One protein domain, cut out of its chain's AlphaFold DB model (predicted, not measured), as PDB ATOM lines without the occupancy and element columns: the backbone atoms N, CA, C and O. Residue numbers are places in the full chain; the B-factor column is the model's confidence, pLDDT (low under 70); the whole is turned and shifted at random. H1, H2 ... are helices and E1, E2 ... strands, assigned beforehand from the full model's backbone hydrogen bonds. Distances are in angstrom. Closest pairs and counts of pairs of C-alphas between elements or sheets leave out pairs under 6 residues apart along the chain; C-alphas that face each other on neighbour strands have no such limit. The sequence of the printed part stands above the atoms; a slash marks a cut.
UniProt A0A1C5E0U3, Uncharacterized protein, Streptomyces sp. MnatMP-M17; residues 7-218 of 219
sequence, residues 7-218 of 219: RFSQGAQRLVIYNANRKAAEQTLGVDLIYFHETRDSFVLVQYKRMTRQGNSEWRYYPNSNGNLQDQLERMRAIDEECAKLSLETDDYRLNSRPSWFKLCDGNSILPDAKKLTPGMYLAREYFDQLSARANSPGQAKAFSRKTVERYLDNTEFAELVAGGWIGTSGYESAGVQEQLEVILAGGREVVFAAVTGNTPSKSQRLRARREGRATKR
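AT A GLANCE: This is residues 7 to 218 of the 219 residues of an uncharacterized protein of Streptomyces sp. MnatMP-M17 (UniProt A0A1C5E0U3). A strongly twisted sheet of six strands curls like part of a barrel round the helix H4, which sits in its hollow, while the long helix H2 packs along the outside of the curl on E5 and E4. H3 follows the edge strand E6 with no residue between them and stands up from the sheet, H5 lies off to one side of the body, and H6 makes an arm whose residues 211 to 216 stick out. These are three layers, with H2 and H3 on one face of the sheet and H4 on the other. The printed part has 212 residues, with six named helices and six named strands in the order E1 E2 H1 E3 E4 H2 E5 E6 H3 H4 H5 H6; the sheet is mixed, in the order E1, E2, E3, E4, E5, E6, and the class is mixed, helices and strands. The whole is compact, with a radius of gyration of the C-alphas of 18.1 A and spans of 51 by 51 by 30 A.

HOW THE PARTS SIT: E1, residues 7 to 10, and E2, residues 13 to 18, form an antiparallel hairpin, with N 15 and O 8 at 3.4 A. H1, residues 22 to 28, only grazes the sheet with its residues 22 to 26. E3, residues 33 to 37, is antiparallel to E2, with N 18 and O 34 at 3.0 A. It forms a hairpin with E4, residues 42 to 50, where N 35 and O 44 are 2.8 A apart. H2, residues 68 to 85, leads by a right-handed crossover to E5, residues 100 to 105, in a strand-helix-strand unit, two parallel neighbour strands with a helix between; N 49 and O 103 of E4 and E5 are 2.8 A apart. H2 lies over E5 at a height over the sheet of 9.4 A and runs along the strands, at 6 degrees to E5 on the local plane. E6, residues 120 to 124, forms a hairpin with E5, with N 102 and O 123 at 2.8 A. H3, residues 125 to 136, touches H2 with its residues 125 to 129 alone; the closest C-alphas, those of Met 76 and Arg 125, are 7.7 A apart, and the tilt of 36 degrees is only just steep. H4, residues 155 to 164, is on the opposite face from H2, at a height over the sheet of 5.4 A; its closest C-alphas to E6 are Asn 155 and Gly 120, 6.8 A. H5, residues 177 to 186, is not on the sheet but near H2. H6, residues 203 to 216, is only just apart from H4, at 8.3 A. In the six helices every O i to N i+4 pair is within hydrogen-bond range.

IN THESE COORDINATES: E1 begins at C-alpha 7 at (97.561, 124.616, 74.506). From first to last C-alpha, E2 measures 15.6 A and E4, the longest strand, 26.1 A, ending at C-alpha 50 at (112.338, 108.959, 85.314). H2 measures 26.6 A, E5 16.3 A, H3 16.7 A and H4 14.0 A. H6 measures 20.4 A and ends at C-alpha 216 at (92.589, 113.240, 51.515).

THE WHOLE: The two C-alphas farthest apart, those of Pro 138 and Thr 216, are 56.3 A from each other. The printed part has no cut. The links E4 to H2, H2 to E5, E5 to E6, H3 to H4, H4 to H5 and H5 to H6 are long. The mean pLDDT of the printed part is 70.6, and 91 residues are under 70, among them residues 7 to 31 and 171 to 218.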
ATOM      1  N   ARG A   7      98.823 125.163  75.006       40.19
ATOM      2  CA  ARG A   7      97.561 124.616  74.506       40.19
ATOM      3  C   ARG A   7      97.887 123.562  73.453       40.19
ATOM      4  O   ARG A   7      98.515 123.895  72.449       40.19
ATOM      5  N   PHE A   8      97.448 122.324  73.658       39.56
ATOM      6  CA  PHE A   8      97.504 121.298  72.622       39.56
ATOM      7  C   PHE A   8      96.093 121.043  72.101       39.56
ATOM      8  O   PHE A   8      95.218 120.573  72.824       39.56
ATOM      9  N   SER A   9      95.868 121.339  70.823       36.47
ATOM     10  CA  SER A   9      94.694 120.863  70.100       36.47
ATOM     11  C   SER A   9      95.076 119.609  69.321       36.47
ATOM     12  O   SER A   9      95.962 119.635  68.464       36.47
ATOM     13  N   GLN A  10      94.415 118.486  69.609       36.56
ATOM     14  CA  GLN A  10      94.437 117.337  68.708       36.56
ATOM     15  C   GLN A  10      93.082 117.270  68.001       36.56
ATOM     16  O   GLN A  10      92.058 116.923  68.588       36.56
ATOM     17  N   GLY A  11      93.059 117.678  66.730       47.78
ATOM     18  CA  GLY A  11      91.816 117.849  65.979       47.78
ATOM     19  C   GLY A  11      90.971 118.994  66.544       47.78
ATOM     20  O   GLY A  11      91.477 120.086  66.777       47.78
ATOM     21  N   ALA A  12      89.680 118.744  66.755       38.47
ATOM     22  CA  ALA A  12      88.742 119.738  67.273       38.47
ATOM     23  C   ALA A  12      88.499 119.630  68.795       38.47
ATOM     24  O   ALA A  12      87.627 120.304  69.330       38.47
ATOM     25  N   GLN A  13      89.267 118.792  69.497       48.66
ATOM     26  CA  GLN A  13      89.264 118.733  70.959       48.66
ATOM     27  C   GLN A  13      90.272 119.729  71.529       48.66
ATOM     28  O   GLN A  13      91.404 119.824  71.042       48.66
ATOM     29  N   ARG A  14      89.866 120.447  72.580       52.66
ATOM     30  CA  ARG A  14      90.751 121.320  73.352       52.66
ATOM     31  C   ARG A  14      91.148 120.609  74.633       52.66
ATOM     32  O   ARG A  14      90.324 120.405  75.518       52.66
ATOM     33  N   LEU A  15      92.411 120.204  74.695       51.44
ATOM     34  CA  LEU A  15      93.039 119.726  75.915       51.44
ATOM     35  C   LEU A  15      93.941 120.847  76.417       51.44
ATOM     36  O   LEU A  15      94.928 121.208  75.762       51.44
ATOM     37  N   VAL A  16      93.596 121.425  77.563       53.09
ATOM     38  CA  VAL A  16      94.474 122.404  78.194       53.09
ATOM     39  C   VAL A  16      95.440 121.637  79.077       53.09
ATOM     40  O   VAL A  16      95.043 120.937  80.009       53.09
ATOM     41  N   ILE A  17      96.723 121.727  78.732       54.38
ATOM     42  CA  ILE A  17      97.793 121.169  79.543       54.38
ATOM     43  C   ILE A  17      98.319 122.297  80.417       54.38
ATOM     44  O   ILE A  17      98.970 123.231  79.935       54.38
ATOM     45  N   TYR A  18      98.045 122.197  81.711       55.91
ATOM     46  CA  TYR A  18      98.654 123.074  82.690       55.91
ATOM     47  C   TYR A  18      99.998 122.494  83.081       55.91
ATOM     48  O   TYR A  18     100.088 121.495  83.795       55.91
ATOM     49  N   ASN A  19     101.061 123.150  82.619       45.91
ATOM     50  CA  ASN A  19     102.366 122.985  83.234       45.91
ATOM     51  C   ASN A  19     102.325 123.766  84.549       45.91
ATOM     52  O   ASN A  19     102.637 124.958  84.593       45.91
ATOM     53  N   ALA A  20     101.800 123.118  85.589       46.38
ATOM     54  CA  ALA A  20     101.753 123.697  86.915       46.38
ATOM     55  C   ALA A  20     103.182 124.070  87.333       46.38
ATOM     56  O   ALA A  20     104.149 123.432  86.916       46.38
ATOM     57  N   ASN A  21     103.340 125.132  88.120       49.25
ATOM     58  CA  ASN A  21     104.651 125.537  88.613       49.25
ATOM     59  C   ASN A  21     105.291 124.337  89.337       49.25
ATOM     60  O   ASN A  21     104.851 123.986  90.430       49.25
ATOM     61  N   ARG A  22     106.263 123.665  88.693       53.66
ATOM     62  CA  ARG A  22     106.597 122.257  88.985       53.66
ATOM     63  C   ARG A  22     106.892 122.004  90.460       53.66
ATOM     64  O   ARG A  22     106.493 120.984  90.992       53.66
ATOM     65  N   LYS A  23     107.531 122.965  91.136       51.22
ATOM     66  CA  LYS A  23     107.806 122.877  92.576       51.22
ATOM     67  C   LYS A  23     106.553 122.993  93.447       51.22
ATOM     68  O   LYS A  23     106.439 122.225  94.388       51.22
ATOM     69  N   ALA A  24     105.638 123.915  93.153       50.78
ATOM     70  CA  ALA A  24     104.425 124.107  93.952       50.78
ATOM     71  C   ALA A  24     103.459 122.925  93.783       50.78
ATOM     72  O   ALA A  24     103.007 122.357  94.768       50.78
ATOM     73  N   ALA A  25     103.232 122.464  92.549       52.34
ATOM     74  CA  ALA A  25     102.389 121.292  92.305       52.34
ATOM     75  C   ALA A  25     102.997 119.988  92.854       52.34
ATOM     76  O   ALA A  25     102.283 119.186  93.450       52.34
ATOM     77  N   GLU A  26     104.313 119.787  92.746       55.94
ATOM     78  CA  GLU A  26     104.975 118.614  93.336       55.94
ATOM     79  C   GLU A  26     104.897 118.625  94.877       55.94
ATOM     80  O   GLU A  26     104.694 117.579  95.508       55.94
ATOM     81  N   GLN A  27     105.041 119.802  95.496       58.00
ATOM     82  CA  GLN A  27     104.990 119.961  96.952       58.00
ATOM     83  C   GLN A  27     103.568 119.828  97.504       58.00
ATOM     84  O   GLN A  27     103.384 119.157  98.515       58.00
ATOM     85  N   THR A  28     102.577 120.403  96.824       56.25
ATOM     86  CA  THR A  28     101.184 120.436  97.293       56.25
ATOM     87  C   THR A  28     100.394 119.204  96.877       56.25
ATOM     88  O   THR A  28      99.661 118.646  97.683       56.25
ATOM     89  N   LEU A  29     100.559 118.744  95.635       57.56
ATOM     90  CA  LEU A  29      99.750 117.666  95.059       57.56
ATOM     91  C   LEU A  29     100.527 116.370  94.839       57.56
ATOM     92  O   LEU A  29      99.931 115.315  94.651       57.56
ATOM     93  N   GLY A  30     101.860 116.442  94.819       60.50
ATOM     94  CA  GLY A  30     102.682 115.298  94.435       60.50
ATOM     95  C   GLY A  30     102.565 114.939  92.954       60.50
ATOM     96  O   GLY A  30     102.763 113.770  92.633       60.50
ATOM     97  N   VAL A  31     102.233 115.903  92.077       69.25
ATOM     98  CA  VAL A  31     102.138 115.699  90.618       69.25
ATOM     99  C   VAL A  31     102.967 116.710  89.823       69.25
ATOM    100  O   VAL A  31     103.175 117.843  90.254       69.25
ATOM    101  N   ASP A  32     103.407 116.307  88.627       72.38
ATOM    102  CA  ASP A  32     104.186 117.145  87.705       72.38
ATOM    103  C   ASP A  32     103.313 117.834  86.644       72.38
ATOM    104  O   ASP A  32     103.722 118.843  86.070       72.38
ATOM    105  N   LEU A  33     102.141 117.270  86.330       75.62
ATOM    106  CA  LEU A  33     101.305 117.708  85.216       75.62
ATOM    107  C   LEU A  33      99.817 117.583  85.539       75.62
ATOM    108  O   LEU A  33      99.386 116.585  86.113       75.62
ATOM    109  N   ILE A  34      99.030 118.562  85.093       76.56
ATOM    110  CA  ILE A  34      97.571 118.544  85.200       76.56
ATOM    111  C   ILE A  34      96.973 118.713  83.803       76.56
ATOM    112  O   ILE A  34      97.239 119.695  83.104       76.56
ATOM    113  N   TYR A  35      96.157 117.748  83.399       77.50
ATOM    114  CA  TYR A  35      95.302 117.839  82.226       77.50
ATOM    115  C   TYR A  35      93.924 118.316  82.654       77.50
ATOM    116  O   TYR A  35      93.349 117.751  83.582       77.50
ATOM    117  N   PHE A  36      93.387 119.303  81.943       76.75
ATOM    118  CA  PHE A  36      92.006 119.732  82.103       76.75
ATOM    119  C   PHE A  36      91.222 119.503  80.816       76.75
ATOM    120  O   PHE A  36      91.605 119.966  79.733       76.75
ATOM    121  N   HIS A  37      90.119 118.775  80.947       76.69
ATOM    122  CA  HIS A  37      89.183 118.494  79.877       76.69
ATOM    123  C   HIS A  37      87.961 119.412  80.002       76.69
ATOM    124  O   HIS A  37      86.971 119.064  80.641       76.69
ATOM    125  N   GLU A  38      88.004 120.552  79.313       70.94
ATOM    126  CA  GLU A  38      87.047 121.659  79.474       70.94
ATOM    127  C   GLU A  38      85.574 121.247  79.329       70.94
ATOM    128  O   GLU A  38      84.723 121.657  80.101       70.94
ATOM    129  N   THR A  39      85.243 120.403  78.348       73.12
ATOM    130  CA  THR A  39      83.836 120.058  78.045       73.12
ATOM    131  C   THR A  39      83.205 119.094  79.042       73.12
ATOM    132  O   THR A  39      81.990 118.964  79.085       73.12
ATOM    133  N   ARG A  40      84.035 118.365  79.783       75.38
ATOM    134  CA  ARG A  40      83.596 117.401  80.802       75.38
ATOM    135  C   ARG A  40      83.963 117.867  82.201       75.38
ATOM    136  O   ARG A  40      83.772 117.113  83.140       75.38
ATOM    137  N   ASP A  41      84.555 119.054  82.279       75.69
ATOM    138  CA  ASP A  41      85.022 119.669  83.502       75.69
ATOM    139  C   ASP A  41      85.826 118.718  84.400       75.69
ATOM    140  O   ASP A  41      85.569 118.515  85.583       75.69
ATOM    141  N   SER A  42      86.780 118.043  83.760       79.56
ATOM    142  CA  SER A  42      87.463 116.888  84.331       79.56
ATOM    143  C   SER A  42      88.963 117.107  84.393       79.56
ATOM    144  O   SER A  42      89.561 117.618  83.440       79.56
ATOM    145  N   PHE A  43      89.580 116.666  85.487       82.31
ATOM    146  CA  PHE A  43      91.025 116.725  85.677       82.31
ATOM    147  C   PHE A  43      91.635 115.343  85.661       82.31
ATOM    148  O   PHE A  43      91.091 114.386  86.213       82.31
ATOM    149  N   VAL A  44      92.828 115.281  85.085       87.00
ATOM    150  CA  VAL A  44      93.731 114.145  85.215       87.00
ATOM    151  C   VAL A  44      95.071 114.673  85.701       87.00
ATOM    152  O   VAL A  44      95.673 115.550  85.082       87.00
ATOM    153  N   LEU A  45      95.531 114.141  86.822       86.94
ATOM    154  CA  LEU A  45      96.740 114.541  87.522       86.94
ATOM    155  C   LEU A  45      97.813 113.486  87.264       86.94
ATOM    156  O   LEU A  45      97.572 112.293  87.446       86.94
ATOM    157  N   VAL A  46      98.999 113.898  86.819       86.94
ATOM    158  CA  VAL A  46     100.065 112.963  86.446       86.94
ATOM    159  C   VAL A  46     101.380 113.318  87.121       86.94
ATOM    160  O   VAL A  46     101.953 114.384  86.893       86.94
ATOM    161  N   GLN A  47     101.910 112.376  87.895       88.12
ATOM    162  CA  GLN A  47     103.264 112.423  88.437       88.12
ATOM    163  C   GLN A  47     104.232 111.709  87.489       88.12
ATOM    164  O   GLN A  47     104.044 110.545  87.126       88.12
ATOM    165  N   TYR A  48     105.300 112.389  87.083       87.25
ATOM    166  CA  TYR A  48     106.310 111.821  86.200       87.25
ATOM    167  C   TYR A  48     107.405 111.172  87.044       87.25
ATOM    168  O   TYR A  48     107.834 111.683  88.083       87.25
ATOM    169  N   LYS A  49     107.895 110.022  86.586       89.12
ATOM    170  CA  LYS A  49     109.061 109.349  87.152       89.12
ATOM    171  C   LYS A  49     110.008 108.954  86.044       89.12
ATOM    172  O   LYS A  49     109.628 108.382  85.026       89.12
ATOM    173  N   ARG A  50     111.276 109.274  86.258       88.50
ATOM    174  CA  ARG A  50     112.338 108.959  85.314       88.50
ATOM    175  C   ARG A  50     112.768 107.507  85.484       88.50
ATOM    176  O   ARG A  50     113.144 107.118  86.588       88.50
ATOM    177  N   MET A  51     112.777 106.743  84.397       90.56
ATOM    178  CA  MET A  51     113.476 105.462  84.369       90.56
ATOM    179  C   MET A  51     114.954 105.662  84.054       90.56
ATOM    180  O   MET A  51     115.352 106.597  83.365       90.56
ATOM    181  N   THR A  52     115.778 104.750  84.549       89.75
ATOM    182  CA  THR A  52     117.221 104.719  84.298       89.75
ATOM    183  C   THR A  52     117.603 103.405  83.629       89.75
ATOM    184  O   THR A  52     116.925 102.395  83.805       89.75
ATOM    185  N   ARG A  53     118.686 103.412  82.852       88.69
ATOM    186  CA  ARG A  53     119.303 102.203  82.301       88.69
ATOM    187  C   ARG A  53     120.820 102.323  82.365       88.69
ATOM    188  O   ARG A  53     121.353 103.427  82.280       88.69
ATOM    189  N   GLN A  54     121.504 101.192  82.467       84.06
ATOM    190  CA  GLN A  54     122.959 101.111  82.326       84.06
ATOM    191  C   GLN A  54     123.306 100.511  80.958       84.06
ATOM    192  O   GLN A  54     122.862  99.406  80.639       84.06
ATOM    193  N   GLY A  55     124.062 101.235  80.130       82.38
ATOM    194  CA  GLY A  55     124.395 100.800  78.769       82.38
ATOM    195  C   GLY A  55     123.154 100.442  77.938       82.38
ATOM    196  O   GLY A  55     122.194 101.211  77.877       82.38
ATOM    197  N   ASN A  56     123.165  99.244  77.346       80.25
ATOM    198  CA  ASN A  56     122.072  98.708  76.521       80.25
ATOM    199  C   ASN A  56     121.020  97.917  77.320       80.25
ATOM    200  O   ASN A  56     120.217  97.192  76.736       80.25
ATOM    201  N   SER A  57     121.023  98.024  78.652       84.75
ATOM    202  CA  SER A  57     119.985  97.395  79.471       84.75
ATOM    203  C   SER A  57     118.619  98.069  79.301       84.75
ATOM    204  O   SER A  57     118.481  99.161  78.745       84.75
ATOM    205  N   GLU A  58     117.585  97.378  79.774       87.88
ATOM    206  CA  GLU A  58     116.215  97.883  79.783       87.88
ATOM    207  C   GLU A  58     116.059  99.088  80.726       87.88
ATOM    208  O   GLU A  58     116.712  99.162  81.769       87.88
ATOM    209  N   TRP A  59     115.158 100.009  80.374       91.69
ATOM    210  CA  TRP A  59     114.722 101.094  81.250       91.69
ATOM    211  C   TRP A  59     114.018 100.549  82.492       91.69
ATOM    212  O   TRP A  59     113.123  99.712  82.390       91.69
ATOM    213  N   ARG A  60     114.434 101.025  83.667       93.06
ATOM    214  CA  ARG A  60     113.906 100.598  84.962       93.06
ATOM    215  C   ARG A  60     113.641 101.778  85.881       93.06
ATOM    216  O   ARG A  60     114.464 102.690  85.991       93.06
ATOM    217  N   TYR A  61     112.519 101.724  86.581       92.69
ATOM    218  CA  TYR A  61     112.225 102.570  87.729       92.69
ATOM    219  C   TYR A  61     112.304 101.740  89.012       92.69
ATOM    220  O   TYR A  61     111.791 100.626  89.055       92.69
ATOM    221  N   TYR A  62     112.929 102.277  90.055       91.12
ATOM    222  CA  TYR A  62     113.030 101.623  91.359       91.12
ATOM    223  C   TYR A  62     112.185 102.420  92.361       91.12
ATOM    224  O   TYR A  62     112.611 103.503  92.758       91.12
ATOM    225  N   PRO A  63     111.000 101.935  92.774       87.81
ATOM    226  CA  PRO A  63     110.137 102.678  93.696       87.81
ATOM    227  C   PRO A  63     110.827 102.965  95.037       87.81
ATOM    228  O   PRO A  63     110.683 104.049  95.589       87.81
ATOM    229  N   ASN A  64     111.678 102.049  95.500       83.19
ATOM    230  CA  ASN A  64     112.348 102.159  96.797       83.19
ATOM    231  C   ASN A  64     113.673 102.937  96.760       83.19
ATOM    232  O   ASN A  64     114.373 102.980  97.767       83.19
ATOM    233  N   SER A  65     114.070 103.515  95.619       76.88
ATOM    234  CA  SER A  65     115.352 104.232  95.539       76.88
ATOM    235  C   SER A  65     115.301 105.646  96.119       76.88
ATOM    236  O   SER A  65     116.354 106.220  96.382       76.88
ATOM    237  N   ASN A  66     114.106 106.225  96.289       65.38
ATOM    238  CA  ASN A  66     113.925 107.626  96.678       65.38
ATOM    239  C   ASN A  66     112.930 107.740  97.846       65.38
ATOM    240  O   ASN A  66     111.801 107.273  97.728       65.38
ATOM    241  N   GLY A  67     113.305 108.445  98.922       67.56
ATOM    242  CA  GLY A  67     112.456 108.621 100.114       67.56
ATOM    243  C   GLY A  67     111.148 109.389  99.877       67.56
ATOM    244  O   GLY A  67     110.173 109.157 100.574       67.56
ATOM    245  N   ASN A  68     111.083 110.239  98.848       80.62
ATOM    246  CA  ASN A  68     109.932 111.126  98.625       80.62
ATOM    247  C   ASN A  68     108.724 110.444  97.951       80.62
ATOM    248  O   ASN A  68     107.693 111.089  97.772       80.62
ATOM    249  N   LEU A  69     108.847 109.185  97.499       85.31
ATOM    250  CA  LEU A  69     107.759 108.507  96.779       85.31
ATOM    251  C   LEU A  69     106.547 108.259  97.684       85.31
ATOM    252  O   LEU A  69     105.418 108.421  97.229       85.31
ATOM    253  N   GLN A  70     106.788 107.881  98.939       86.00
ATOM    254  CA  GLN A  70     105.725 107.573  99.890       86.00
ATOM    255  C   GLN A  70     104.860 108.811 100.159       86.00
ATOM    256  O   GLN A  70     103.652 108.764  99.939       86.00
ATOM    257  N   ASP A  71     105.484 109.943 100.489       84.12
ATOM    258  CA  ASP A  71     104.771 111.204 100.720       84.12
ATOM    259  C   ASP A  71     103.982 111.660  99.479       84.12
ATOM    260  O   ASP A  71     102.905 112.243  99.588       84.12
ATOM    261  N   GLN A  72     104.518 111.419  98.277       84.81
ATOM    262  CA  GLN A  72     103.826 111.735  97.023       84.81
ATOM    263  C   GLN A  72     102.596 110.850  96.819       84.81
ATOM    264  O   GLN A  72     101.539 111.363  96.461       84.81
ATOM    265  N   LEU A  73     102.710 109.545  97.077       88.75
ATOM    266  CA  LEU A  73     101.576 108.625  97.013       88.75
ATOM    267  C   LEU A  73     100.488 109.003  98.017       88.75
ATOM    268  O   LEU A  73      99.314 108.974  97.661       88.75
ATOM    269  N   GLU A  74     100.858 109.397  99.234       87.88
ATOM    270  CA  GLU A  74      99.910 109.846 100.258       87.88
ATOM    271  C   GLU A  74      99.138 111.095  99.821       87.88
ATOM    272  O   GLU A  74      97.908 111.101  99.890       87.88
ATOM    273  N   ARG A  75      99.822 112.107  99.268       81.06
ATOM    274  CA  ARG A  75      99.152 113.299  98.715       81.06
ATOM    275  C   ARG A  75      98.220 112.957  97.554       81.06
ATOM    276  O   ARG A  75      97.085 113.425  97.525       81.06
ATOM    277  N   MET A  76      98.660 112.100  96.632       85.19
ATOM    278  CA  MET A  76      97.829 111.662  95.504       85.19
ATOM    279  C   MET A  76      96.596 110.868  95.970       85.19
ATOM    280  O   MET A  76      95.515 111.045  95.410       85.19
ATOM    281  N   ARG A  77      96.719 110.023  97.007       88.69
ATOM    282  CA  ARG A  77      95.576 109.303  97.601       88.69
ATOM    283  C   ARG A  77      94.571 110.257  98.236       88.69
ATOM    284  O   ARG A  77      93.384 110.108  97.978       88.69
ATOM    285  N   ALA A  78      95.039 111.245  98.998       81.56
ATOM    286  CA  ALA A  78      94.158 112.234  99.614       81.56
ATOM    287  C   ALA A  78      93.329 112.981  98.557       81.56
ATOM    288  O   ALA A  78      92.115 113.096  98.690       81.56
ATOM    289  N   ILE A  79      93.954 113.403  97.451       79.19
ATOM    290  CA  ILE A  79      93.240 114.056  96.342       79.19
ATOM    291  C   ILE A  79      92.213 113.111  95.710       79.19
ATOM    292  O   ILE A  79      91.067 113.494  95.492       79.19
ATOM    293  N   ASP A  80      92.600 111.864  95.437       85.25
ATOM    294  CA  ASP A  80      91.700 110.850  94.884       85.25
ATOM    295  C   ASP A  80      90.507 110.531  95.804       85.25
ATOM    296  O   ASP A  80      89.464 110.068  95.332       85.25
ATOM    297  N   GLU A  81      90.658 110.693  97.117       82.94
ATOM    298  CA  GLU A  81      89.592 110.533  98.108       82.94
ATOM    299  C   GLU A  81      88.679 111.757  98.159       82.94
ATOM    300  O   GLU A  81      87.461 111.586  98.121       82.94
ATOM    301  N   GLU A  82      89.230 112.972  98.158       76.62
ATOM    302  CA  GLU A  82      88.433 114.202  98.090       76.62
ATOM    303  C   GLU A  82      87.618 114.276  96.794       76.62
ATOM    304  O   GLU A  82      86.409 114.499  96.834       76.62
ATOM    305  N   CYS A  83      88.227 113.978  95.643       76.31
ATOM    306  CA  CYS A  83      87.512 113.937  94.369       76.31
ATOM    307  C   CYS A  83      86.416 112.861  94.341       76.31
ATOM    308  O   CYS A  83      85.380 113.065  93.713       76.31
ATOM    309  N   ALA A  84      86.604 111.728  95.025       77.12
ATOM    310  CA  ALA A  84      85.584 110.681  95.079       77.12
ATOM    311  C   ALA A  84      84.334 111.109  95.869       77.12
ATOM    312  O   ALA A  84      83.234 110.661  95.546       77.12
ATOM    313  N   LYS A  85      84.476 111.992  96.868       72.12
ATOM    314  CA  LYS A  85      83.342 112.542  97.638       72.12
ATOM    315  C   LYS A  85      82.480 113.498  96.816       72.12
ATOM    316  O   LYS A  85      81.302 113.657  97.108       72.12
ATOM    317  N   LEU A  86      83.066 114.122  95.795       66.25
ATOM    318  CA  LEU A  86      82.403 115.088  94.918       66.25
ATOM    319  C   LEU A  86      81.583 114.422  93.804       66.25
ATOM    320  O   LEU A  86      80.998 115.114  92.978       66.25
ATOM    321  N   SER A  87      81.520 113.088  93.768       59.41
ATOM    322  CA  SER A  87      80.742 112.357  92.772       59.41
ATOM    323  C   SER A  87      79.242 112.636  92.932       59.41
ATOM    324  O   SER A  87      78.556 111.973  93.705       59.41
ATOM    325  N   LEU A  88      78.729 113.603  92.173       58.28
ATOM    326  CA  LEU A  88      77.296 113.835  92.008       58.28
ATOM    327  C   LEU A  88      76.638 112.683  91.226       58.28
ATOM    328  O   LEU A  88      77.279 112.038  90.393       58.28
ATOM    329  N   GLU A  89      75.341 112.458  91.453       54.88
ATOM    330  CA  GLU A  89      74.503 111.614  90.590       54.88
ATOM    331  C   GLU A  89      74.242 112.327  89.253       54.88
ATOM    332  O   GLU A  89      73.184 112.909  89.022       54.88
ATOM    333  N   THR A  90      75.240 112.341  88.369       61.19
ATOM    334  CA  THR A  90      75.144 112.924  87.022       61.19
ATOM    335  C   THR A  90      75.400 111.874  85.942       61.19
ATOM    336  O   THR A  90      75.999 110.827  86.191       61.19
ATOM    337  N   ASP A  91      74.985 112.166  84.704       65.94
ATOM    338  CA  ASP A  91      75.318 111.392  83.493       65.94
ATOM    339  C   ASP A  91      76.796 111.591  83.068       65.94
ATOM    340  O   ASP A  91      77.129 111.819  81.903       65.94
ATOM    341  N   ASP A  92      77.718 111.560  84.036       75.94
ATOM    342  CA  ASP A  92      79.154 111.770  83.836       75.94
ATOM    343  C   ASP A  92      79.964 110.504  84.128       75.94
ATOM    344  O   ASP A  92      80.922 110.480  84.902       75.94
ATOM    345  N   TYR A  93      79.566 109.415  83.470       84.25
ATOM    346  CA  TYR A  93      80.230 108.126  83.602       84.25
ATOM    347  C   TYR A  93      81.719 108.187  83.212       84.25
ATOM    348  O   TYR A  93      82.088 108.663  82.128       84.25
ATOM    349  N   ARG A  94      82.571 107.609  84.070       85.88
ATOM    350  CA  ARG A  94      84.014 107.421  83.863       85.88
ATOM    351  C   ARG A  94      84.379 105.944  83.990       85.88
ATOM    352  O   ARG A  94      83.847 105.236  84.836       85.88
ATOM    353  N   LEU A  95      85.345 105.491  83.191       90.81
ATOM    354  CA  LEU A  95      85.993 104.187  83.382       90.81
ATOM    355  C   LEU A  95      86.860 104.175  84.644       90.81
ATOM    356  O   LEU A  95      86.971 103.151  85.308       90.81
ATOM    357  N   ASN A  96      87.488 105.312  84.953       89.31
ATOM    358  CA  ASN A  96      88.166 105.546  86.219       89.31
ATOM    359  C   ASN A  96      87.983 107.015  86.622       89.31
ATOM    360  O   ASN A  96      88.519 107.903  85.954       89.31
ATOM    361  N   SER A  97      87.219 107.253  87.689       87.88
ATOM    362  CA  SER A  97      86.967 108.589  88.241       87.88
ATOM    363  C   SER A  97      88.088 109.097  89.150       87.88
ATOM    364  O   SER A  97      88.090 110.271  89.521       87.88
ATOM    365  N   ARG A  98      89.066 108.246  89.498       89.88
ATOM    366  CA  ARG A  98      90.241 108.661  90.267       89.88
ATOM    367  C   ARG A  98      91.250 109.354  89.349       89.88
ATOM    368  O   ARG A  98      91.718 108.753  88.374       89.88
ATOM    369  N   PRO A  99      91.565 110.634  89.605       89.19
ATOM    370  CA  PRO A  99      92.305 111.445  88.652       89.19
ATOM    371  C   PRO A  99      93.816 111.244  88.689       89.19
ATOM    372  O   PRO A  99      94.474 111.769  87.797       89.19
ATOM    373  N   SER A 100      94.381 110.535  89.669       92.75
ATOM    374  CA  SER A 100      95.833 110.434  89.851       92.75
ATOM    375  C   SER A 100      96.493 109.292  89.070       92.75
ATOM    376  O   SER A 100      96.120 108.122  89.172       92.75
ATOM    377  N   TRP A 101      97.552 109.624  88.327       95.50
ATOM    378  CA  TRP A 101      98.310 108.696  87.483       95.50
ATOM    379  C   TRP A 101      99.820 108.898  87.625       95.50
ATOM    380  O   TRP A 101     100.309 109.993  87.904       95.50
ATOM    381  N   PHE A 102     100.581 107.844  87.345       94.69
ATOM    382  CA  PHE A 102     102.024 107.903  87.146       94.69
ATOM    383  C   PHE A 102     102.371 107.758  85.675       94.69
ATOM    384  O   PHE A 102     101.797 106.923  84.977       94.69
ATOM    385  N   LYS A 103     103.383 108.506  85.231       93.06
ATOM    386  CA  LYS A 103     104.075 108.266  83.965       93.06
ATOM    387  C   LYS A 103     105.522 107.865  84.224       93.06
ATOM    388  O   LYS A 103     106.327 108.686  84.662       93.06
ATOM    389  N   LEU A 104     105.868 106.620  83.907       93.19
ATOM    390  CA  LEU A 104     107.250 106.142  83.899       93.19
ATOM    391  C   LEU A 104     107.874 106.449  82.534       93.19
ATOM    392  O   LEU A 104     107.506 105.826  81.541       93.19
ATOM    393  N   CYS A 105     108.795 107.409  82.467       89.38
ATOM    394  CA  CYS A 105     109.372 107.900  81.212       89.38
ATOM    395  C   CYS A 105     110.642 107.136  80.804       89.38
ATOM    396  O   CYS A 105     111.591 107.050  81.590       89.38
ATOM    397  N   ASP A 106     110.683 106.668  79.551       84.88
ATOM    398  CA  ASP A 106     111.870 106.118  78.886       84.88
ATOM    399  C   ASP A 106     112.826 107.272  78.534       84.88
ATOM    400  O   ASP A 106     112.669 107.924  77.500       84.88
ATOM    401  N   GLY A 107     113.813 107.580  79.378       71.75
ATOM    402  CA  GLY A 107     114.827 108.578  79.025       71.75
ATOM    403  C   GLY A 107     115.338 109.440  80.167       71.75
ATOM    404  O   GLY A 107     114.774 109.489  81.256       71.75
ATOM    405  N   ASN A 108     116.411 110.180  79.880       56.34
ATOM    406  CA  ASN A 108     117.022 111.113  80.830       56.34
ATOM    407  C   ASN A 108     116.277 112.457  80.933       56.34
ATOM    408  O   ASN A 108     116.466 113.177  81.916       56.34
ATOM    409  N   SER A 109     115.431 112.787  79.951       48.03
ATOM    410  CA  SER A 109     114.667 114.033  79.889       48.03
ATOM    411  C   SER A 109     113.224 113.839  80.367       48.03
ATOM    412  O   SER A 109     112.390 113.226  79.704       48.03
ATOM    413  N   ILE A 110     112.922 114.429  81.526       52.69
ATOM    414  CA  ILE A 110     111.545 114.653  82.010       52.69
ATOM    415  C   ILE A 110     110.898 115.826  81.247       52.69
ATOM    416  O   ILE A 110     109.684 115.984  81.270       52.69
ATOM    417  N   LEU A 111     111.703 116.638  80.550       46.88
ATOM    418  CA  LEU A 111     111.234 117.750  79.730       46.88
ATOM    419  C   LEU A 111     110.555 117.211  78.464       46.88
ATOM    420  O   LEU A 111     111.247 116.615  77.632       46.88
ATOM    421  N   PRO A 112     109.239 117.421  78.283       46.16
ATOM    422  CA  PRO A 112     108.658 117.313  76.964       46.16
ATOM    423  C   PRO A 112     109.276 118.435  76.131       46.16
ATOM    424  O   PRO A 112     109.017 119.613  76.370       46.16
ATOM    425  N   ASP A 113     110.101 118.085  75.149       42.41
ATOM    426  CA  ASP A 113     110.205 118.963  73.994       42.41
ATOM    427  C   ASP A 113     108.773 119.084  73.458       42.41
ATOM    428  O   ASP A 113     108.117 118.065  73.214       42.41
ATOM    429  N   ALA A 114     108.238 120.303  73.372       42.72
ATOM    430  CA  ALA A 114     106.805 120.567  73.193       42.72
ATOM    431  C   ALA A 114     106.212 119.945  71.909       42.72
ATOM    432  O   ALA A 114     105.012 120.016  71.671       42.72
ATOM    433  N   LYS A 115     107.033 119.317  71.065       39.34
ATOM    434  CA  LYS A 115     106.613 118.617  69.850       39.34
ATOM    435  C   LYS A 115     106.535 117.091  69.987       39.34
ATOM    436  O   LYS A 115     105.931 116.466  69.116       39.34
ATOM    437  N   LYS A 116     107.112 116.465  71.027       54.00
ATOM    438  CA  LYS A 116     107.097 114.999  71.211       54.00
ATOM    439  C   LYS A 116     106.969 114.608  72.686       54.00
ATOM    440  O   LYS A 116     107.851 114.876  73.494       54.00
ATOM    441  N   LEU A 117     105.886 113.905  73.023       65.88
ATOM    442  CA  LEU A 117     105.721 113.273  74.335       65.88
ATOM    443  C   LEU A 117     106.812 112.214  74.539       65.88
ATOM    444  O   LEU A 117     106.929 111.299  73.721       65.88
ATOM    445  N   THR A 118     107.559 112.294  75.646       74.94
ATOM    446  CA  THR A 118     108.515 111.244  76.030       74.94
ATOM    447  C   THR A 118     107.786 109.896  76.088       74.94
ATOM    448  O   THR A 118     106.721 109.826  76.721       74.94
ATOM    449  N   PRO A 119     108.282 108.845  75.406       84.69
ATOM    450  CA  PRO A 119     107.730 107.501  75.523       84.69
ATOM    451  C   PRO A 119     107.735 107.033  76.976       84.69
ATOM    452  O   PRO A 119     108.586 107.437  77.771       84.69
ATOM    453  N   GLY A 120     106.772 106.199  77.340       90.00
ATOM    454  CA  GLY A 120     106.673 105.720  78.705       90.00
ATOM    455  C   GLY A 120     105.454 104.854  78.949       90.00
ATOM    456  O   GLY A 120     104.722 104.521  78.016       90.00
ATOM    457  N   MET A 121     105.272 104.508  80.217       94.94
ATOM    458  CA  MET A 121     104.152 103.723  80.727       94.94
ATOM    459  C   MET A 121     103.296 104.610  81.627       94.94
ATOM    460  O   MET A 121     103.810 105.160  82.604       94.94
ATOM    461  N   TYR A 122     102.012 104.740  81.313       95.44
ATOM    462  CA  TYR A 122     101.030 105.342  82.205       95.44
ATOM    463  C   TYR A 122     100.375 104.265  83.069       95.44
ATOM    464  O   TYR A 122      99.957 103.215  82.574       95.44
ATOM    465  N   LEU A 123     100.283 104.546  84.366       97.50
ATOM    466  CA  LEU A 123      99.745 103.655  85.388       97.50
ATOM    467  C   LEU A 123      98.772 104.448  86.260       97.50
ATOM    468  O   LEU A 123      99.129 105.524  86.738       97.50
ATOM    469  N   ALA A 124      97.567 103.926  86.487       97.06
ATOM    470  CA  ALA A 124      96.686 104.474  87.518       97.06
ATOM    471  C   ALA A 124      97.386 104.372  88.883       97.06
ATOM    472  O   ALA A 124      98.109 103.394  89.124       97.06
ATOM    473  N   ARG A 125      97.199 105.357  89.768       96.06
ATOM    474  CA  ARG A 125      97.882 105.383  91.072       96.06
ATOM    475  C   ARG A 125      97.608 104.109  91.884       96.06
ATOM    476  O   ARG A 125      98.542 103.553  92.449       96.06
ATOM    477  N   GLU A 126      96.388 103.579  91.876       95.00
ATOM    478  CA  GLU A 126      96.034 102.325  92.560       95.00
ATOM    479  C   GLU A 126      96.860 101.141  92.068       95.00
ATOM    480  O   GLU A 126      97.313 100.309  92.852       95.00
ATOM    481  N   TYR A 127      97.049 101.047  90.754       96.19
ATOM    482  CA  TYR A 127      97.828  99.962  90.180       96.19
ATOM    483  C   TYR A 127      99.316 100.138  90.494       96.19
ATOM    484  O   TYR A 127     100.007  99.171  90.811       96.19
ATOM    485  N   PHE A 128      99.801 101.378  90.499       95.44
ATOM    486  CA  PHE A 128     101.147 101.688  90.963       95.44
ATOM    487  C   PHE A 128     101.358 101.316  92.445       95.44
ATOM    488  O   PHE A 128     102.404 100.759  92.787       95.44
ATOM    489  N   ASP A 129     100.369 101.555  93.313       92.88
ATOM    490  CA  ASP A 129     100.386 101.135  94.721       92.88
ATOM    491  C   ASP A 129     100.521  99.611  94.846       92.88
ATOM    492  O   ASP A 129     101.380  99.118  95.581       92.88
ATOM    493  N   GLN A 130      99.738  98.852  94.073       93.38
ATOM    494  CA  GLN A 130      99.813  97.386  94.050       93.38
ATOM    495  C   GLN A 130     101.184  96.884  93.584       93.38
ATOM    496  O   GLN A 130     101.761  95.982  94.196       93.38
ATOM    497  N   LEU A 131     101.730  97.481  92.520       93.44
ATOM    498  CA  LEU A 131     103.068  97.152  92.029       93.44
ATOM    499  C   LEU A 131     104.139  97.454  93.084       93.44
ATOM    500  O   LEU A 131     105.060  96.658  93.265       93.44
ATOM    501  N   SER A 132     104.008  98.571  93.802       91.06
ATOM    502  CA  SER A 132     104.958  98.990  94.842       91.06
ATOM    503  C   SER A 132     104.909  98.063  96.052       91.06
ATOM    504  O   SER A 132     105.953  97.606  96.518       91.06
ATOM    505  N   ALA A 133     103.710  97.684  96.497       89.62
ATOM    506  CA  ALA A 133     103.531  96.684  97.545       89.62
ATOM    507  C   ALA A 133     104.135  95.328  97.138       89.62
ATOM    508  O   ALA A 133     104.901  94.738  97.901       89.62
ATOM    509  N   ARG A 134     103.879  94.866  95.905       89.38
ATOM    510  CA  ARG A 134     104.456  93.622  95.369       89.38
ATOM    511  C   ARG A 134     105.982  93.681  95.299       89.38
ATOM    512  O   ARG A 134     106.634  92.697  95.639       89.38
ATOM    513  N   ALA A 135     106.557  94.813  94.895       88.19
ATOM    514  CA  ALA A 135     108.005  95.004  94.858       88.19
ATOM    515  C   ALA A 135     108.648  94.927  96.251       88.19
ATOM    516  O   ALA A 135     109.830  94.601  96.355       88.19
ATOM    517  N   ASN A 136     107.904  95.151  97.336       84.81
ATOM    518  CA  ASN A 136     108.418  94.982  98.697       84.81
ATOM    519  C   ASN A 136     108.474  93.514  99.143       84.81
ATOM    520  O   ASN A 136     109.303  93.171  99.987       84.81
ATOM    521  N   SER A 137     107.724  92.618  98.504       86.69
ATOM    522  CA  SER A 137     107.714  91.193  98.846       86.69
ATOM    523  C   SER A 137     109.014  90.457  98.452       86.69
ATOM    524  O   SER A 137     109.660  90.809  97.450       86.69
ATOM    525  N   PRO A 138     109.431  89.421  99.211       86.62
ATOM    526  CA  PRO A 138     110.551  88.551  98.841       86.62
ATOM    527  C   PRO A 138     110.334  87.860  97.485       86.62
ATOM    528  O   PRO A 138     109.215  87.485  97.143       86.62
ATOM    529  N   GLY A 139     111.401  87.704  96.696       83.50
ATOM    530  CA  GLY A 139     111.365  87.011  95.398       83.50
ATOM    531  C   GLY A 139     110.668  87.759  94.251       83.50
ATOM    532  O   GLY A 139     110.682  87.281  93.121       83.50
ATOM    533  N   GLN A 140     110.084  88.934  94.503       88.06
ATOM    534  CA  GLN A 140     109.446  89.756  93.473       88.06
ATOM    535  C   GLN A 140     110.419  90.752  92.836       88.06
ATOM    536  O   GLN A 140     111.397  91.187  93.452       88.06
ATOM    537  N   ALA A 141     110.124  91.142  91.593       85.31
ATOM    538  CA  ALA A 141     110.893  92.154  90.884       85.31
ATOM    539  C   ALA A 141     110.859  93.489  91.643       85.31
ATOM    540  O   ALA A 141     109.798  94.062  91.878       85.31
ATOM    541  N   LYS A 142     112.041  94.002  91.998       89.38
ATOM    542  CA  LYS A 142     112.198  95.271  92.729       89.38
ATOM    543  C   LYS A 142     112.080  96.513  91.844       89.38
ATOM    544  O   LYS A 142     112.048  97.624  92.359       89.38
ATOM    545  N   ALA A 143     112.069  96.332  90.525       92.62
ATOM    546  CA  ALA A 143     112.085  97.409  89.547       92.62
ATOM    547  C   ALA A 143     110.925  97.278  88.563       92.62
ATOM    548  O   ALA A 143     110.573  96.170  88.150       92.62
ATOM    549  N   PHE A 144     110.383  98.415  88.140       94.31
ATOM    550  CA  PHE A 144     109.340  98.514  87.128       94.31
ATOM    551  C   PHE A 144     109.963  98.770  85.761       94.31
ATOM    552  O   PHE A 144     110.723  99.722  85.582       94.31
ATOM    553  N   SER A 145     109.644  97.901  84.812       93.12
ATOM    554  CA  SER A 145     110.062  97.957  83.418       93.12
ATOM    555  C   SER A 145     108.987  97.327  82.535       93.12
ATOM    556  O   SER A 145     108.026  96.748  83.042       93.12
ATOM    557  N   ARG A 146     109.157  97.381  81.214       91.06
ATOM    558  CA  ARG A 146     108.209  96.767  80.269       91.06
ATOM    559  C   ARG A 146     108.135  95.242  80.412       91.06
ATOM    560  O   ARG A 146     107.147  94.647  80.004       91.06
ATOM    561  N   LYS A 147     109.167  94.611  80.983       90.38
ATOM    562  CA  LYS A 147     109.179  93.176  81.312       90.38
ATOM    563  C   LYS A 147     108.532  92.828  82.649       90.38
ATOM    564  O   LYS A 147     108.118  91.689  82.821       90.38
ATOM    565  N   THR A 148     108.506  93.751  83.609       91.94
ATOM    566  CA  THR A 148     107.990  93.478  84.965       91.94
ATOM    567  C   THR A 148     106.608  94.074  85.208       91.94
ATOM    568  O   THR A 148     105.912  93.643  86.125       91.94
ATOM    569  N   VAL A 149     106.194  95.034  84.379       94.19
ATOM    570  CA  VAL A 149     104.864  95.644  84.376       94.19
ATOM    571  C   VAL A 149     104.125  95.198  83.118       94.19
ATOM    572  O   VAL A 149     104.350  95.719  82.030       94.19
ATOM    573  N   GLU A 150     103.235  94.223  83.277       89.12
ATOM    574  CA  GLU A 150     102.552  93.561  82.154       89.12
ATOM    575  C   GLU A 150     101.451  94.415  81.515       89.12
ATOM    576  O   GLU A 150     101.175  94.296  80.324       89.12
ATOM    577  N   ARG A 151     100.802  95.272  82.308       93.69
ATOM    578  CA  ARG A 151      99.678  96.107  81.869       93.69
ATOM    579  C   ARG A 151     100.009  97.568  82.108       93.69
ATOM    580  O   ARG A 151     100.264  97.949  83.240       93.69
ATOM    581  N   TYR A 152      99.999  98.382  81.067       96.06
ATOM    582  CA  TYR A 152     100.143  99.834  81.154       96.06
ATOM    583  C   TYR A 152      99.480 100.468  79.938       96.06
ATOM    584  O   TYR A 152      99.256  99.782  78.944       96.06
ATOM    585  N   LEU A 153      99.191 101.764  80.021       95.25
ATOM    586  CA  LEU A 153      98.780 102.538  78.855       95.25
ATOM    587  C   LEU A 153     100.004 103.201  78.229       95.25
ATOM    588  O   LEU A 153     100.852 103.754  78.942       95.25
ATOM    589  N   ASP A 154     100.104 103.175  76.908       89.38
ATOM    590  CA  ASP A 154     101.075 104.003  76.204       89.38
ATOM    591  C   ASP A 154     100.601 105.469  76.082       89.38
ATOM    592  O   ASP A 154      99.523 105.856  76.543       89.38
ATOM    593  N   ASN A 155     101.432 106.328  75.480       82.38
ATOM    594  CA  ASN A 155     101.096 107.742  75.288       82.38
ATOM    595  C   ASN A 155      99.805 107.948  74.475       82.38
ATOM    596  O   ASN A 155      99.089 108.918  74.717       82.38
ATOM    597  N   THR A 156      99.548 107.090  73.488       79.56
ATOM    598  CA  THR A 156      98.393 107.191  72.592       79.56
ATOM    599  C   THR A 156      97.130 106.772  73.324       79.56
ATOM    600  O   THR A 156      96.168 107.535  73.343       79.56
ATOM    601  N   GLU A 157      97.147 105.606  73.969       90.69
ATOM    602  CA  GLU A 157      96.002 105.073  74.711       90.69
ATOM    603  C   GLU A 157      95.591 106.019  75.840       90.69
ATOM    604  O   GLU A 157      94.418 106.379  75.961       90.69
ATOM    605  N   PHE A 158      96.564 106.499  76.620       88.44
ATOM    606  CA  PHE A 158      96.307 107.472  77.676       88.44
ATOM    607  C   PHE A 158      95.711 108.767  77.110       88.44
ATOM    608  O   PHE A 158      94.677 109.231  77.589       88.44
ATOM    609  N   ALA A 159      96.311 109.329  76.055       80.06
ATOM    610  CA  ALA A 159      95.808 110.556  75.441       80.06
ATOM    611  C   ALA A 159      94.386 110.395  74.882       80.06
ATOM    612  O   ALA A 159      93.582 111.317  75.015       80.06
ATOM    613  N   GLU A 160      94.046 109.245  74.292       80.75
ATOM    614  CA  GLU A 160      92.694 108.975  73.791       80.75
ATOM    615  C   GLU A 160      91.662 108.854  74.925       80.75
ATOM    616  O   GLU A 160      90.534 109.330  74.765       80.75
ATOM    617  N   LEU A 161      92.032 108.283  76.079       88.19
ATOM    618  CA  LEU A 161      91.159 108.228  77.258       88.19
ATOM    619  C   LEU A 161      90.927 109.612  77.868       88.19
ATOM    620  O   LEU A 161      89.774 109.967  78.127       88.19
ATOM    621  N   VAL A 162      91.995 110.402  78.038       82.50
ATOM    622  CA  VAL A 162      91.902 111.785  78.529       82.50
ATOM    623  C   VAL A 162      91.051 112.617  77.572       82.50
ATOM    624  O   VAL A 162      90.068 113.217  77.987       82.50
ATOM    625  N   ALA A 163      91.365 112.606  76.272       76.62
ATOM    626  CA  ALA A 163      90.626 113.375  75.271       76.62
ATOM    627  C   ALA A 163      89.170 112.906  75.113       76.62
ATOM    628  O   ALA A 163      88.305 113.665  74.678       76.62
ATOM    629  N   GLY A 164      88.886 111.638  75.411       80.31
ATOM    630  CA  GLY A 164      87.534 111.095  75.427       80.31
ATOM    631  C   GLY A 164      86.713 111.493  76.654       80.31
ATOM    632  O   GLY A 164      85.494 111.328  76.601       80.31
ATOM    633  N   GLY A 165      87.352 111.999  77.714       82.00
ATOM    634  CA  GLY A 165      86.732 112.177  79.026       82.00
ATOM    635  C   GLY A 165      86.361 110.843  79.679       82.00
ATOM    636  O   GLY A 165      85.355 110.755  80.370       82.00
ATOM    637  N   TRP A 166      87.102 109.769  79.399       89.81
ATOM    638  CA  TRP A 166      86.825 108.447  79.978       89.81
ATOM    639  C   TRP A 166      87.506 108.233  81.327       89.81
ATOM    640  O   TRP A 166      87.088 107.363  82.087       89.81
ATOM    641  N   ILE A 167      88.551 109.005  81.608       91.12
ATOM    642  CA  ILE A 167      89.301 108.982  82.862       91.12
ATOM    643  C   ILE A 167      89.454 110.402  83.388       91.12
ATOM    644  O   ILE A 167      89.414 111.355  82.607       91.12
ATOM    645  N   GLY A 168      89.684 110.510  84.689       87.88
ATOM    646  CA  GLY A 168      89.744 111.787  85.383       87.88
ATOM    647  C   GLY A 168      88.513 112.005  86.234       87.88
ATOM    648  O   GLY A 168      87.608 111.173  86.263       87.88
ATOM    649  N   THR A 169      88.488 113.133  86.925       83.88
ATOM    650  CA  THR A 169      87.411 113.442  87.859       83.88
ATOM    651  C   THR A 169      86.015 113.411  87.215       83.88
ATOM    652  O   THR A 169      85.856 113.651  86.008       83.88
ATOM    653  N   SER A 170      85.005 113.108  88.032       79.00
ATOM    654  CA  SER A 170      83.572 113.135  87.702       79.00
ATOM    655  C   SER A 170      82.801 113.967  88.725       79.00
ATOM    656  O   SER A 170      83.306 114.198  89.822       79.00
ATOM    657  N   GLY A 171      81.570 114.364  88.397       61.78
ATOM    658  CA  GLY A 171      80.664 115.005  89.365       61.78
ATOM    659  C   GLY A 171      80.924 116.494  89.602       61.78
ATOM    660  O   GLY A 171      80.437 117.074  90.561       61.78
ATOM    661  N   TYR A 172      81.680 117.122  88.715       60.00
ATOM    662  CA  TYR A 172      82.019 118.528  88.790       60.00
ATOM    663  C   TYR A 172      81.064 119.333  87.885       60.00
ATOM    664  O   TYR A 172      81.056 119.150  86.669       60.00
ATOM    665  N   GLU A 173      80.208 120.178  88.470       52.09
ATOM    666  CA  GLU A 173      79.452 121.185  87.710       52.09
ATOM    667  C   GLU A 173      80.328 122.421  87.459       52.09
ATOM    668  O   GLU A 173      80.983 122.925  88.376       52.09
ATOM    669  N   SER A 174      80.258 122.951  86.232       47.53
ATOM    670  CA  SER A 174      81.078 124.032  85.642       47.53
ATOM    671  C   SER A 174      81.233 125.329  86.423       47.53
ATOM    672  O   SER A 174      82.074 126.152  86.061       47.53
ATOM    673  N   ALA A 175      80.476 125.522  87.499       45.78
ATOM    674  CA  ALA A 175      80.585 126.696  88.352       45.78
ATOM    675  C   ALA A 175      81.523 126.510  89.563       45.78
ATOM    676  O   ALA A 175      82.045 127.506  90.053       45.78
ATOM    677  N   GLY A 176      81.766 125.283  90.043       48.50
ATOM    678  CA  GLY A 176      82.409 125.055  91.355       48.50
ATOM    679  C   GLY A 176      83.818 124.469  91.315       48.50
ATOM    680  O   GLY A 176      84.499 124.386  92.330       48.50
ATOM    681  N   VAL A 177      84.277 124.044  90.148       50.69
ATOM    682  CA  VAL A 177      85.478 123.216  89.999       50.69
ATOM    683  C   VAL A 177      86.764 123.969  90.210       50.69
ATOM    684  O   VAL A 177      87.663 123.492  90.897       50.69
ATOM    685  N   GLN A 178      86.856 125.139  89.584       50.03
ATOM    686  CA  GLN A 178      88.032 125.978  89.694       50.03
ATOM    687  C   GLN A 178      88.177 126.468  91.136       50.03
ATOM    688  O   GLN A 178      89.278 126.441  91.662       50.03
ATOM    689  N   GLU A 179      87.064 126.792  91.795       50.66
ATOM    690  CA  GLU A 179      87.028 127.209  93.196       50.66
ATOM    691  C   GLU A 179      87.354 126.047  94.151       50.66
ATOM    692  O   GLU A 179      88.150 126.211  95.066       50.66
ATOM    693  N   GLN A 180      86.838 124.837  93.911       51.78
ATOM    694  CA  GLN A 180      87.153 123.652  94.724       51.78
ATOM    695  C   GLN A 180      88.589 123.165  94.525       51.78
ATOM    696  O   GLN A 180      89.233 122.758  95.491       51.78
ATOM    697  N   LEU A 181      89.125 123.248  93.306       54.66
ATOM    698  CA  LEU A 181      90.552 123.060  93.066       54.66
ATOM    699  C   LEU A 181      91.343 124.149  93.766       54.66
ATOM    700  O   LEU A 181      92.257 123.817  94.502       54.66
ATOM    701  N   GLU A 182      90.991 125.421  93.610       51.78
ATOM    702  CA  GLU A 182      91.638 126.518  94.327       51.78
ATOM    703  C   GLU A 182      91.574 126.323  95.846       51.78
ATOM    704  O   GLU A 182      92.551 126.639  96.500       51.78
ATOM    705  N   VAL A 183      90.530 125.711  96.412       51.41
ATOM    706  CA  VAL A 183      90.442 125.350  97.840       51.41
ATOM    707  C   VAL A 183      91.359 124.172  98.196       51.41
ATOM    708  O   VAL A 183      92.132 124.273  99.153       51.41
ATOM    709  N   ILE A 184      91.349 123.089  97.408       49.28
ATOM    710  CA  ILE A 184      92.276 121.946  97.554       49.28
ATOM    711  C   ILE A 184      93.739 122.414  97.408       49.28
ATOM    712  O   ILE A 184      94.646 121.873  98.039       49.28
ATOM    713  N   LEU A 185      93.972 123.460  96.613       48.88
ATOM    714  CA  LEU A 185      95.285 124.007  96.270       48.88
ATOM    715  C   LEU A 185      95.706 125.169  97.174       48.88
ATOM    716  O   LEU A 185      96.896 125.365  97.385       48.88
ATOM    717  N   ALA A 186      94.776 125.917  97.766       43.47
ATOM    718  CA  ALA A 186      95.049 126.998  98.715       43.47
ATOM    719  C   ALA A 186      95.556 126.455 100.057       43.47
ATOM    720  O   ALA A 186      96.332 127.134 100.733       43.47
ATOM    721  N   GLY A 187      95.224 125.201 100.392       43.06
ATOM    722  CA  GLY A 187      95.871 124.443 101.468       43.06
ATOM    723  C   GLY A 187      97.380 124.224 101.259       43.06
ATOM    724  O   GLY A 187      98.093 123.913 102.212       43.06
ATOM    725  N   GLY A 188      97.895 124.457 100.044       38.62
ATOM    726  CA  GLY A 188      99.320 124.476  99.724       38.62
ATOM    727  C   GLY A 188      99.633 125.415  98.554       38.62
ATOM    728  O   GLY A 188      99.777 124.977  97.422       38.62
ATOM    729  N   ARG A 189      99.755 126.714  98.852       30.97
ATOM    730  CA  ARG A 189     100.333 127.804  98.027       30.97
ATOM    731  C   ARG A 189     100.292 127.644  96.489       30.97
ATOM    732  O   ARG A 189     101.121 126.961  95.898       30.97
ATOM    733  N   GLU A 190      99.428 128.465  95.881       31.23
ATOM    734  CA  GLU A 190      99.424 128.963  94.490       31.23
ATOM    735  C   GLU A 190      99.727 127.940  93.375       31.23
ATOM    736  O   GLU A 190     100.862 127.747  92.929       31.23
ATOM    737  N   VAL A 191      98.655 127.376  92.815       36.97
ATOM    738  CA  VAL A 191      98.665 126.716  91.506       36.97
ATOM    739  C   VAL A 191      97.870 127.584  90.536       36.97
ATOM    740  O   VAL A 191      96.692 127.847  90.741       36.97
ATOM    741  N   VAL A 192      98.534 128.081  89.490       32.47
ATOM    742  CA  VAL A 192      97.926 129.000  88.519       32.47
ATOM    743  C   VAL A 192      97.197 128.225  87.425       32.47
ATOM    744  O   VAL A 192      97.829 127.508  86.645       32.47
ATOM    745  N   PHE A 193      95.883 128.433  87.333       35.41
ATOM    746  CA  PHE A 193      95.038 127.979  86.229       35.41
ATOM    747  C   PHE A 193      94.811 129.090  85.205       35.41
ATOM    748  O   PHE A 193      94.820 130.278  85.519       35.41
ATOM    749  N   ALA A 194      94.582 128.697  83.958       27.61
ATOM    750  CA  ALA A 194      94.105 129.583  82.903       27.61
ATOM    751  C   ALA A 194      93.396 128.770  81.810       27.61
ATOM    752  O   ALA A 194      94.029 128.245  80.888       27.61
ATOM    753  N   ALA A 195      92.074 128.668  81.934       29.23
ATOM    754  CA  ALA A 195      91.216 127.968  80.985       29.23
ATOM    755  C   ALA A 195      91.066 128.755  79.678       29.23
ATOM    756  O   ALA A 195      91.223 129.981  79.637       29.23
ATOM    757  N   VAL A 196      90.810 128.046  78.578       25.97
ATOM    758  CA  VAL A 196      90.789 128.613  77.227       25.97
ATOM    759  C   VAL A 196      89.609 128.043  76.467       25.97
ATOM    760  O   VAL A 196      89.723 127.182  75.593       25.97
ATOM    761  N   THR A 197      88.472 128.655  76.744       30.72
ATOM    762  CA  THR A 197      87.161 128.268  76.250       30.72
ATOM    763  C   THR A 197      87.075 128.111  74.732       30.72
ATOM    764  O   THR A 197      87.431 129.005  73.953       30.72
ATOM    765  N   GLY A 198      86.524 126.978  74.284       32.50
ATOM    766  CA  GLY A 198      85.758 126.908  73.035       32.50
ATOM    767  C   GLY A 198      85.208 125.520  72.696       32.50
ATOM    768  O   GLY A 198      85.547 124.531  73.331       32.50
ATOM    769  N   ASN A 199      84.327 125.474  71.691       37.69
ATOM    770  CA  ASN A 199      83.481 124.314  71.383       37.69
ATOM    771  C   ASN A 199      84.255 123.025  71.040       37.69
ATOM    772  O   ASN A 199      85.116 123.029  70.158       37.69
ATOM    773  N   THR A 200      83.843 121.912  71.661       42.97
ATOM    774  CA  THR A 200      84.338 120.545  71.415       42.97
ATOM    775  C   THR A 200      83.296 119.719  70.650       42.97
ATOM    776  O   THR A 200      82.140 119.665  71.068       42.97
ATOM    777  N   PRO A 201      83.661 119.021  69.560       46.25
ATOM    778  CA  PRO A 201      82.733 118.176  68.821       46.25
ATOM    779  C   PRO A 201      82.543 116.776  69.424       46.25
ATOM    780  O   PRO A 201      83.448 116.165  69.993       46.25
ATOM    781  N   SER A 202      81.347 116.231  69.204       49.84
ATOM    782  CA  SER A 202      80.890 114.889  69.583       49.84
ATOM    783  C   SER A 202      81.696 113.743  68.944       49.84
ATOM    784  O   SER A 202      82.330 113.894  67.896       49.84
ATOM    785  N   LYS A 203      81.612 112.530  69.524       47.94
ATOM    786  CA  LYS A 203      82.239 111.298  68.985       47.94
ATOM    787  C   LYS A 203      81.904 111.063  67.511       47.94
ATOM    788  O   LYS A 203      82.785 110.691  66.737       47.94
ATOM    789  N   SER A 204      80.660 111.320  67.129       48.00
ATOM    790  CA  SER A 204      80.156 111.201  65.761       48.00
ATOM    791  C   SER A 204      80.904 112.140  64.809       48.00
ATOM    792  O   SER A 204      81.392 111.712  63.763       48.00
ATOM    793  N   GLN A 205      81.089 113.397  65.217       55.12
ATOM    794  CA  GLN A 205      81.866 114.393  64.474       55.12
ATOM    795  C   GLN A 205      83.361 114.017  64.401       55.12
ATOM    796  O   GLN A 205      83.976 114.173  63.348       55.12
ATOM    797  N   ARG A 206      83.935 113.419  65.459       55.34
ATOM    798  CA  ARG A 206      85.329 112.914  65.461       55.34
ATOM    799  C   ARG A 206      85.547 111.769  64.471       55.34
ATOM    800  O   ARG A 206      86.530 111.764  63.727       55.34
ATOM    801  N   LEU A 207      84.642 110.789  64.459       56.59
ATOM    802  CA  LEU A 207      84.711 109.648  63.539       56.59
ATOM    803  C   LEU A 207      84.576 110.101  62.085       56.59
ATOM    804  O   LEU A 207      85.276 109.582  61.215       56.59
ATOM    805  N   ARG A 208      83.722 111.097  61.837       63.38
ATOM    806  CA  ARG A 208      83.549 111.711  60.523       63.38
ATOM    807  C   ARG A 208      84.826 112.419  60.054       63.38
ATOM    808  O   ARG A 208      85.334 112.074  58.992       63.38
ATOM    809  N   ALA A 209      85.432 113.256  60.897       61.06
ATOM    810  CA  ALA A 209      86.695 113.929  60.580       61.06
ATOM    811  C   ALA A 209      87.865 112.948  60.336       61.06
ATOM    812  O   ALA A 209      88.657 113.136  59.412       61.06
ATOM    813  N   ARG A 210      87.966 111.853  61.115       59.59
ATOM    814  CA  ARG A 210      88.977 110.793  60.890       59.59
ATOM    815  C   ARG A 210      88.790 110.087  59.540       59.59
ATOM    816  O   ARG A 210      89.782 109.723  58.907       59.59
ATOM    817  N   ARG A 211      87.542 109.874  59.108       62.50
ATOM    818  CA  ARG A 211      87.222 109.281  57.796       62.50
ATOM    819  C   ARG A 211      87.574 110.237  56.655       62.50
ATOM    820  O   ARG A 211      88.219 109.813  55.702       62.50
ATOM    821  N   GLU A 212      87.227 111.511  56.798       66.69
ATOM    822  CA  GLU A 212      87.498 112.556  55.804       66.69
ATOM    823  C   GLU A 212      89.012 112.795  55.635       66.69
ATOM    824  O   GLU A 212      89.520 112.741  54.518       66.69
ATOM    825  N   GLY A 213      89.780 112.900  56.728       54.09
ATOM    826  CA  GLY A 213      91.239 113.082  56.665       54.09
ATOM    827  C   GLY A 213      92.024 111.879  56.110       54.09
ATOM    828  O   GLY A 213      93.112 112.049  55.556       54.09
ATOM    829  N   ARG A 214      91.487 110.651  56.216       52.00
ATOM    830  CA  ARG A 214      92.068 109.455  55.570       52.00
ATOM    831  C   ARG A 214      91.825 109.425  54.059       52.00
ATOM    832  O   ARG A 214      92.650 108.860  53.346       52.00
ATOM    833  N   ALA A 215      90.730 110.015  53.579       52.53
ATOM    834  CA  ALA A 215      90.426 110.099  52.152       52.53
ATOM    835  C   ALA A 215      91.346 111.098  51.431       52.53
ATOM    836  O   ALA A 215      91.798 110.822  50.324       52.53
ATOM    837  N   THR A 216      91.700 112.209  52.083       47.97
ATOM    838  CA  THR A 216      92.589 113.240  51.515       47.97
ATOM    839  C   THR A 216      94.049 112.791  51.407       47.97
ATOM    840  O   THR A 216      94.747 113.229  50.508       47.97
ATOM    841  N   LYS A 217      94.520 111.888  52.283       45.50
ATOM    842  CA  LYS A 217      95.888 111.323  52.237       45.50
ATOM    843  C   LYS A 217      96.086 110.195  51.214       45.50
ATOM    844  O   LYS A 217      97.199 109.699  51.075       45.50
ATOM    845  N   ARG A 218      95.011 109.736  50.570       48.66
ATOM    846  CA  ARG A 218      95.021 108.657  49.568       48.66
ATOM    847  C   ARG A 218      94.929 109.173  48.124       48.66
ATOM    848  O   ARG A 218      94.767 108.361  47.220       48.66
TER     849      ARG A 218